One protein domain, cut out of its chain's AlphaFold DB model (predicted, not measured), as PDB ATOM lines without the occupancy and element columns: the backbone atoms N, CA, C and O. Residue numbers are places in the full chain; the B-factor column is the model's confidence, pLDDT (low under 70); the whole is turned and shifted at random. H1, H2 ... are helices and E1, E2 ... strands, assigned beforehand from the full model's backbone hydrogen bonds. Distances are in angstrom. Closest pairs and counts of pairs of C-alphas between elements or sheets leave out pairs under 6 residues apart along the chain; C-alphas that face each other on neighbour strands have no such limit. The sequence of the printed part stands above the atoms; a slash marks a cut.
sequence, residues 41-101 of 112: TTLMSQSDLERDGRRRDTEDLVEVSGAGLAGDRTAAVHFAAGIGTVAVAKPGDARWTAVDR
ATOM      1  N   THR A  41      -2.096   6.436  -8.548       82.50
ATOM      2  CA  THR A  41      -1.728   5.828  -7.257       82.50
ATOM      3  C   THR A  41      -2.854   5.872  -6.219       82.50
ATOM      4  O   THR A  41      -2.881   5.036  -5.322       82.50
ATOM      5  N   THR A  42      -3.833   6.779  -6.346       86.50
ATOM      6  CA  THR A  42      -5.014   6.803  -5.458       86.50
ATOM      7  C   THR A  42      -5.941   5.593  -5.623       86.50
ATOM      8  O   THR A  42      -6.814   5.384  -4.781       86.50
ATOM      9  N   LEU A  43      -5.768   4.786  -6.677       84.44
ATOM     10  CA  LEU A  43      -6.500   3.531  -6.863       84.44
ATOM     11  C   LEU A  43      -5.927   2.359  -6.065       84.44
ATOM     12  O   LEU A  43      -6.639   1.370  -5.873       84.44
ATOM     13  N   MET A  44      -4.676   2.467  -5.622       79.12
ATOM     14  CA  MET A  44      -3.924   1.361  -5.041       79.12
ATOM     15  C   MET A  44      -4.188   1.217  -3.544       79.12
ATOM     16  O   MET A  44      -4.180   2.192  -2.789       79.12
ATOM     17  N   SER A  45      -4.380  -0.025  -3.104       78.25
ATOM     18  CA  SER A  45      -4.280  -0.383  -1.692       78.25
ATOM     19  C   SER A  45      -2.815  -0.397  -1.252       78.25
ATOM     20  O   SER A  45      -1.919  -0.664  -2.054       78.25
ATOM     21  N   GLN A  46      -2.564  -0.222   0.049       73.31
ATOM     22  CA  GLN A  46      -1.246  -0.509   0.630       73.31
ATOM     23  C   GLN A  46      -0.777  -1.924   0.277       73.31
ATOM     24  O   GLN A  46       0.379  -2.109  -0.074       73.31
ATOM     25  N   SER A  47      -1.683  -2.904   0.269       72.75
ATOM     26  CA  SER A  47      -1.339  -4.279  -0.097       72.75
ATOM     27  C   SER A  47      -0.958  -4.440  -1.572       72.75
ATOM     28  O   SER A  47      -0.156  -5.315  -1.878       72.75
ATOM     29  N   ASP A  48      -1.496  -3.613  -2.475       72.75
ATOM     30  CA  ASP A  48      -1.120  -3.637  -3.898       72.75
ATOM     31  C   ASP A  48       0.301  -3.070  -4.062       72.75
ATOM     32  O   ASP A  48       1.150  -3.673  -4.712       72.75
ATOM     33  N   LEU A  49       0.602  -1.977  -3.352       70.44
ATOM     34  CA  LEU A  49       1.940  -1.378  -3.306       70.44
ATOM     35  C   LEU A  49       2.985  -2.314  -2.668       70.44
ATOM     36  O   LEU A  49       4.106  -2.431  -3.160       70.44
ATOM     37  N   GLU A  50       2.634  -2.998  -1.576       69.06
ATOM     38  CA  GLU A  50       3.532  -3.908  -0.849       69.06
ATOM     39  C   GLU A  50       3.795  -5.219  -1.598       69.06
ATOM     40  O   GLU A  50       4.905  -5.757  -1.545       69.06
ATOM     41  N   ARG A  51       2.783  -5.745  -2.299       64.25
ATOM     42  CA  ARG A  51       2.911  -6.965  -3.104       64.25
ATOM     43  C   ARG A  51       3.876  -6.763  -4.270       64.25
ATOM     44  O   ARG A  51       4.643  -7.678  -4.580       64.25
ATOM     45  N   ASP A  52       3.879  -5.566  -4.851       60.59
ATOM     46  CA  ASP A  52       4.638  -5.258  -6.060       60.59
ATOM     47  C   ASP A  52       5.968  -4.535  -5.819       60.59
ATOM     48  O   ASP A  52       6.876  -4.669  -6.645       60.59
ATOM     49  N   GLY A  53       6.184  -3.930  -4.644       53.81
ATOM     50  CA  GLY A  53       7.488  -3.392  -4.224       53.81
ATOM     51  C   GLY A  53       8.627  -4.428  -4.170       53.81
ATOM     52  O   GLY A  53       9.791  -4.071  -4.003       53.81
ATOM     53  N   ARG A  54       8.323  -5.724  -4.340       55.41
ATOM     54  CA  ARG A  54       9.317  -6.795  -4.534       55.41
ATOM     55  C   ARG A  54       9.661  -7.098  -5.998       55.41
ATOM     56  O   ARG A  54      10.572  -7.901  -6.209       55.41
ATOM     57  N   ARG A  55       8.960  -6.545  -7.000       53.00
ATOM     58  CA  ARG A  55       9.172  -6.922  -8.411       53.00
ATOM     59  C   ARG A  55       9.075  -5.826  -9.479       53.00
ATOM     60  O   ARG A  55       9.640  -6.099 -10.536       53.00
ATOM     61  N   ARG A  56       8.429  -4.668  -9.284       55.56
ATOM     62  CA  ARG A  56       8.315  -3.632 -10.340       55.56
ATOM     63  C   ARG A  56       8.166  -2.209  -9.800       55.56
ATOM     64  O   ARG A  56       7.652  -2.016  -8.701       55.56
ATOM     65  N   ASP A  57       8.598  -1.236 -10.601       61.88
ATOM     66  CA  ASP A  57       8.370   0.189 -10.360       61.88
ATOM     67  C   ASP A  57       6.867   0.501 -10.468       61.88
ATOM     68  O   ASP A  57       6.154  -0.101 -11.271       61.88
ATOM     69  N   THR A  58       6.359   1.448  -9.671       63.31
ATOM     70  CA  THR A  58       4.930   1.834  -9.654       63.31
ATOM     71  C   THR A  58       4.400   2.212 -11.043       63.31
ATOM     72  O   THR A  58       3.209   2.084 -11.302       63.31
ATOM     73  N   GLU A  59       5.272   2.650 -11.949       64.69
ATOM     74  CA  GLU A  59       4.950   2.979 -13.341       64.69
ATOM     75  C   GLU A  59       4.432   1.761 -14.128       64.69
ATOM     76  O   GLU A  59       3.496   1.898 -14.917       64.69
ATOM     77  N   ASP A  60       4.930   0.557 -13.831       64.62
ATOM     78  CA  ASP A  60       4.486  -0.694 -14.463       64.62
ATOM     79  C   ASP A  60       3.119  -1.174 -13.949       64.62
ATOM     80  O   ASP A  60       2.526  -2.090 -14.515       64.62
ATOM     81  N   LEU A  61       2.614  -0.609 -12.851       67.44
ATOM     82  CA  LEU A  61       1.351  -1.021 -12.223       67.44
ATOM     83  C   LEU A  61       0.153  -0.195 -12.687       67.44
ATOM     84  O   LEU A  61      -0.969  -0.406 -12.227       67.44
ATOM     85  N   VAL A  62       0.394   0.811 -13.524       75.31
ATOM     86  CA  VAL A  62      -0.618   1.811 -13.868       75.31
ATOM     87  C   VAL A  62      -0.627   2.098 -15.364       75.31
ATOM     88  O   VAL A  62      -1.014   3.178 -15.813       75.31
ATOM     89  N   GLU A  63      -0.229   1.100 -16.153       84.94
ATOM     90  CA  GLU A  63      -0.330   1.161 -17.602       84.94
ATOM     91  C   GLU A  63      -1.798   1.320 -18.018       84.94
ATOM     92  O   GLU A  63      -2.669   0.495 -17.710       84.94
ATOM     93  N   VAL A  64      -2.066   2.406 -18.740       86.56
ATOM     94  CA  VAL A  64      -3.382   2.701 -19.296       86.56
ATOM     95  C   VAL A  64      -3.530   1.972 -20.622       86.56
ATOM     96  O   VAL A  64      -2.868   2.305 -21.599       86.56
ATOM     97  N   SER A  65      -4.460   1.023 -20.677       87.81
ATOM     98  CA  SER A  65      -4.798   0.310 -21.920       87.81
ATOM     99  C   SER A  65      -5.949   0.962 -22.691       87.81
ATOM    100  O   SER A  65      -6.142   0.695 -23.875       87.81
ATOM    101  N   GLY A  66      -6.722   1.828 -22.034       87.81
ATOM    102  CA  GLY A  66      -7.843   2.520 -22.655       87.81
ATOM    103  C   GLY A  66      -8.336   3.692 -21.821       87.81
ATOM    104  O   GLY A  66      -8.287   3.659 -20.591       87.81
ATOM    105  N   ALA A  67      -8.830   4.723 -22.500       91.69
ATOM    106  CA  ALA A  67      -9.450   5.883 -21.878       91.69
ATOM    107  C   ALA A  67     -10.644   6.368 -22.708       91.69
ATOM    108  O   ALA A  67     -10.652   6.255 -23.934       91.69
ATOM    109  N   GLY A  68     -11.648   6.920 -22.036       91.94
ATOM    110  CA  GLY A  68     -12.867   7.433 -22.647       91.94
ATOM    111  C   GLY A  68     -13.613   8.393 -21.727       91.94
ATOM    112  O   GLY A  68     -13.122   8.769 -20.663       91.94
ATOM    113  N   LEU A  69     -14.812   8.790 -22.146       92.69
ATOM    114  CA  LEU A  69     -15.696   9.651 -21.364       92.69
ATOM    115  C   LEU A  69     -16.908   8.861 -20.867       92.69
ATOM    116  O   LEU A  69     -17.617   8.234 -21.651       92.69
ATOM    117  N   ALA A  70     -17.165   8.935 -19.563       90.62
ATOM    118  CA  ALA A  70     -18.359   8.413 -18.902       90.62
ATOM    119  C   ALA A  70     -19.330   9.568 -18.584       90.62
ATOM    120  O   ALA A  70     -19.638   9.861 -17.424       90.62
ATOM    121  N   GLY A  71     -19.761  10.273 -19.632       88.69
ATOM    122  CA  GLY A  71     -20.592  11.480 -19.561       88.69
ATOM    123  C   GLY A  71     -19.806  12.771 -19.806       88.69
ATOM    124  O   GLY A  71     -18.653  12.739 -20.226       88.69
ATOM    125  N   ASP A  72     -20.427  13.916 -19.523       85.00
ATOM    126  CA  ASP A  72     -19.965  15.223 -20.024       85.00
ATOM    127  C   ASP A  72     -18.591  15.672 -19.505       85.00
ATOM    128  O   ASP A  72     -17.896  16.443 -20.164       85.00
ATOM    129  N   ARG A  73     -18.202  15.241 -18.298       87.69
ATOM    130  CA  ARG A  73     -16.956  15.673 -17.631       87.69
ATOM    131  C   ARG A  73     -16.250  14.566 -16.859       87.69
ATOM    132  O   ARG A  73     -15.387  14.853 -16.038       87.69
ATOM    133  N   THR A  74     -16.637  13.316 -17.077       93.19
ATOM    134  CA  THR A  74     -16.062  12.180 -16.354       93.19
ATOM    135  C   THR A  74     -15.130  11.434 -17.286       93.19
ATOM    136  O   THR A  74     -15.578  10.900 -18.297       93.19
ATOM    137  N   ALA A  75     -13.852  11.362 -16.943       92.75
ATOM    138  CA  ALA A  75     -12.921  10.458 -17.591       92.75
ATOM    139  C   ALA A  75     -13.144   9.039 -17.059       92.75
ATOM    140  O   ALA A  75     -13.312   8.850 -15.857       92.75
ATOM    141  N   ALA A  76     -13.125   8.056 -17.951       94.19
ATOM    142  CA  ALA A  76     -13.051   6.639 -17.634       94.19
ATOM    143  C   ALA A  76     -11.722   6.100 -18.156       94.19
ATOM    144  O   ALA A  76     -11.366   6.361 -19.302       94.19
ATOM    145  N   VAL A  77     -10.988   5.370 -17.324       92.12
ATOM    146  CA  VAL A  77      -9.657   4.851 -17.647       92.12
ATOM    147  C   VAL A  77      -9.568   3.395 -17.215       92.12
ATOM    148  O   VAL A  77      -9.989   3.042 -16.115       92.12
ATOM    149  N   HIS A  78      -9.031   2.554 -18.093       91.25
ATOM    150  CA  HIS A  78      -8.741   1.154 -17.816       91.25
ATOM    151  C   HIS A  78      -7.240   0.967 -17.576       91.25
ATOM    152  O   HIS A  78      -6.427   1.039 -18.505       91.25
ATOM    153  N   PHE A  79      -6.897   0.715 -16.316       87.25
ATOM    154  CA  PHE A  79      -5.552   0.427 -15.834       87.25
ATOM    155  C   PHE A  79      -5.328  -1.086 -15.875       87.25
ATOM    156  O   PHE A  79      -5.823  -1.813 -15.013       87.25
ATOM    157  N   ALA A  80      -4.649  -1.565 -16.917       78.81
ATOM    158  CA  ALA A  80      -4.571  -2.996 -17.212       78.81
ATOM    159  C   ALA A  80      -3.436  -3.702 -16.465       78.81
ATOM    160  O   ALA A  80      -3.612  -4.828 -16.002       78.81
ATOM    161  N   ALA A  81      -2.275  -3.059 -16.342       73.50
ATOM    162  CA  ALA A  81      -1.135  -3.674 -15.679       73.50
ATOM    163  C   ALA A  81      -1.313  -3.651 -14.153       73.50
ATOM    164  O   ALA A  81      -1.809  -2.679 -13.598       73.50
ATOM    165  N   GLY A  82      -0.950  -4.743 -13.472       71.25
ATOM    166  CA  GLY A  82      -0.990  -4.867 -12.007       71.25
ATOM    167  C   GLY A  82      -2.395  -5.017 -11.407       71.25
ATOM    168  O   GLY A  82      -2.685  -6.040 -10.787       71.25
ATOM    169  N   ILE A  83      -3.265  -4.020 -11.599       76.25
ATOM    170  CA  ILE A  83      -4.538  -3.888 -10.868       76.25
ATOM    171  C   ILE A  83      -5.798  -4.234 -11.673       76.25
ATOM    172  O   ILE A  83      -6.858  -4.363 -11.062       76.25
ATOM    173  N   GLY A  84      -5.722  -4.336 -13.008       83.31
ATOM    174  CA  GLY A  84      -6.859  -4.699 -13.873       83.31
ATOM    175  C   GLY A  84      -8.150  -3.939 -13.540       83.31
ATOM    176  O   GLY A  84      -9.177  -4.548 -13.259       83.31
ATOM    177  N   THR A  85      -8.080  -2.610 -13.450       87.75
ATOM    178  CA  THR A  85      -9.140  -1.778 -12.865       87.75
ATOM    179  C   THR A  85      -9.661  -0.761 -13.870       87.75
ATOM    180  O   THR A  85      -8.896   0.015 -14.445       87.75
ATOM    181  N   VAL A  86     -10.983  -0.699 -14.026       91.50
ATOM    182  CA  VAL A  86     -11.660   0.422 -14.683       91.50
ATOM    183  C   VAL A  86     -12.046   1.432 -13.614       91.50
ATOM    184  O   VAL A  86     -12.735   1.108 -12.642       91.50
ATOM    185  N   ALA A  87     -11.617   2.676 -13.791       92.94
ATOM    186  CA  ALA A  87     -11.892   3.750 -12.857       92.94
ATOM    187  C   ALA A  87     -12.375   5.011 -13.557       92.94
ATOM    188  O   ALA A  87     -12.077   5.260 -14.724       92.94
ATOM    189  N   VAL A  88     -13.117   5.819 -12.808       94.75
ATOM    190  CA  VAL A  88     -13.654   7.091 -13.267       94.75
ATOM    191  C   VAL A  88     -13.245   8.235 -12.350       94.75
ATOM    192  O   VAL A  88     -13.130   8.053 -11.135       94.75
ATOM    193  N   ALA A  89     -13.034   9.408 -12.934       94.44
ATOM    194  CA  ALA A  89     -12.786  10.648 -12.209       94.44
ATOM    195  C   ALA A  89     -13.243  11.853 -13.035       94.44
ATOM    196  O   ALA A  89     -13.233  11.830 -14.269       94.44
ATOM    197  N   LYS A  90     -13.641  12.916 -12.350       94.12
ATOM    198  CA  LYS A  90     -13.923  14.230 -12.926       94.12
ATOM    199  C   LYS A  90     -12.790  15.199 -12.576       94.12
ATOM    200  O   LYS A  90     -12.107  14.995 -11.572       94.12
ATOM    201  N   PRO A  91     -12.593  16.270 -13.362       91.56
ATOM    202  CA  PRO A  91     -11.676  17.337 -12.985       91.56
ATOM    203  C   PRO A  91     -12.001  17.885 -11.589       91.56
ATOM    204  O   PRO A  91     -13.152  18.243 -11.325       91.56
ATOM    205  N   GLY A  92     -10.987  17.957 -10.727       90.12
ATOM    206  CA  GLY A  92     -11.114  18.401  -9.336       90.12
ATOM    207  C   GLY A  92     -11.454  17.297  -8.326       90.12
ATOM    208  O   GLY A  92     -11.521  17.579  -7.128       90.12
ATOM    209  N   ASP A  93     -11.650  16.047  -8.763       91.88
ATOM    210  CA  ASP A  93     -11.776  14.921  -7.838       91.88
ATOM    211  C   ASP A  93     -10.433  14.642  -7.147       91.88
ATOM    212  O   ASP A  93      -9.392  14.511  -7.786       91.88
ATOM    213  N   ALA A  94     -10.459  14.459  -5.825       90.88
ATOM    214  CA  ALA A  94      -9.256  14.139  -5.053       90.88
ATOM    215  C   ALA A  94      -8.761  12.691  -5.249       90.88
ATOM    216  O   ALA A  94      -7.620  12.374  -4.915       90.88
ATOM    217  N   ARG A  95      -9.626  11.790  -5.733       91.94
ATOM    218  CA  ARG A  95      -9.328  10.362  -5.917       91.94
ATOM    219  C   ARG A  95     -10.128   9.768  -7.067       91.94
ATOM    220  O   ARG A  95     -11.257  10.186  -7.320       91.94
ATOM    221  N   TRP A  96      -9.577   8.737  -7.691       92.62
ATOM    222  CA  TRP A  96     -10.329   7.916  -8.633       92.62
ATOM    223  C   TRP A  96     -11.397   7.075  -7.926       92.62
ATOM    224  O   TRP A  96     -11.222   6.623  -6.791       92.62
ATOM    225  N   THR A  97     -12.489   6.803  -8.637       93.69
ATOM    226  CA  THR A  97     -13.507   5.834  -8.225       93.69
ATOM    227  C   THR A  97     -13.400   4.596  -9.103       93.69
ATOM    228  O   THR A  97     -13.717   4.647 -10.287       93.69
ATOM    229  N   ALA A  98     -12.955   3.476  -8.536       91.50
ATOM    230  CA  ALA A  98     -12.971   2.196  -9.238       91.50
ATOM    231  C   ALA A  98     -14.420   1.732  -9.442       91.50
ATOM    232  O   ALA A  98     -15.167   1.606  -8.470       91.50
ATOM    233  N   VAL A  99     -14.797   1.482 -10.693       91.38
ATOM    234  CA  VAL A  99     -16.122   0.964 -11.073       91.38
ATOM    235  C   VAL A  99     -16.085  -0.535 -11.339       91.38
ATOM    236  O   VAL A  99     -17.067  -1.221 -11.079       91.38
ATOM    237  N   ASP A 100     -14.937  -1.041 -11.778       88.81
ATOM    238  CA  ASP A 100     -14.656  -2.463 -11.889       88.81
ATOM    239  C   ASP A 100     -13.207  -2.723 -11.476       88.81
ATOM    240  O   ASP A 100     -12.317  -1.937 -11.800       88.81
ATOM    241  N   ARG A 101     -12.974  -3.799 -10.723       85.19
ATOM    242  CA  ARG A 101     -11.646  -4.149 -10.189       85.19
ATOM    243  C   ARG A 101     -11.099  -5.461 -10.738       85.19
ATOM    244  O   ARG A 101     -10.250  -6.052 -10.074       85.19
TER     245      ARG A 101
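Overview. This is residues 41 to 101 of the 112 residues of an uncharacterized protein of Panicum miliaceum (UniProt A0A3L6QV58). A strongly twisted sheet of four strands, E1 to E4, makes one end of an elongated domain, and two short helices, H1 and H2, lie off the sheet toward the other end. The strands follow one another as a row of hairpins, a meander in which each strand is the antiparallel neighbour of the one before, in the order E1 - E2 - E3 - E4. The printed part has 61 residues, with two named helices and then four named strands along the chain, and its class is mixed, helices and strands. By its radius of gyration of the C-alphas, 12.0 A, it is compact, while its C-alphas span 40 by 22 by 17 A.

Along the chain. In the sheet, E1 is residues 64 to 69, 14.3 A long from C-alpha 64 at (-3.382, 2.701, -19.296). E2 is residues 75 to 79, 12.6 A, and E3 is residues 85 to 89, 13.0 A. E4 is residues 97 to 100, 9.1 A, and ends at C-alpha 100 at (-14.656, -2.463, -11.889). Before the sheet come H1, residues 46 to 52, 10.1 A, with C-alpha 46 at (-1.246, -0.509, 0.630), and H2, residues 58 to 61, 5.2 A.

Arrangement. E1 and E2 form a hairpin, antiparallel at 163 degrees, with N 68 and O 76 at 2.8 A, within hydrogen-bond range. E2 and E3 form a hairpin at 157 degrees, with N 77 and O 87 at 2.8 A. E3 and E4 form a hairpin at 145 degrees, with N 88 and O 97 at 2.8 A. E1 and E4 are the edge strands and are apart. The sheet is only just strongly twisted, its C-alphas lying up to 4.1 A off their best plane. H2 is not on the sheet; its closest C-alpha to E2 is that of Leu 61, 7.9 A from that of Phe 79. H1 is not on the sheet either, and is apart from E1, E2, E3 and E4. H1 and H2 are close but not clearly touching, their closest C-alphas, those of Leu 49 and Thr 58, being 7.7 A apart. In H1 every O i to N i+4 pair is within hydrogen-bond range; H2 is too short for such a pair, and its one O i to N i+3 pair is within range.

Size, cuts and confidence. The two C-alphas farthest apart, those of Arg 54 and Asp 72, are 39.8 A apart. The printed part has no cut. No link is long; E3 to E4, with 7 residues, is short, and the other links are tight. The mean pLDDT of the printed part is 81.5, and residues 50 to 61 are under 70.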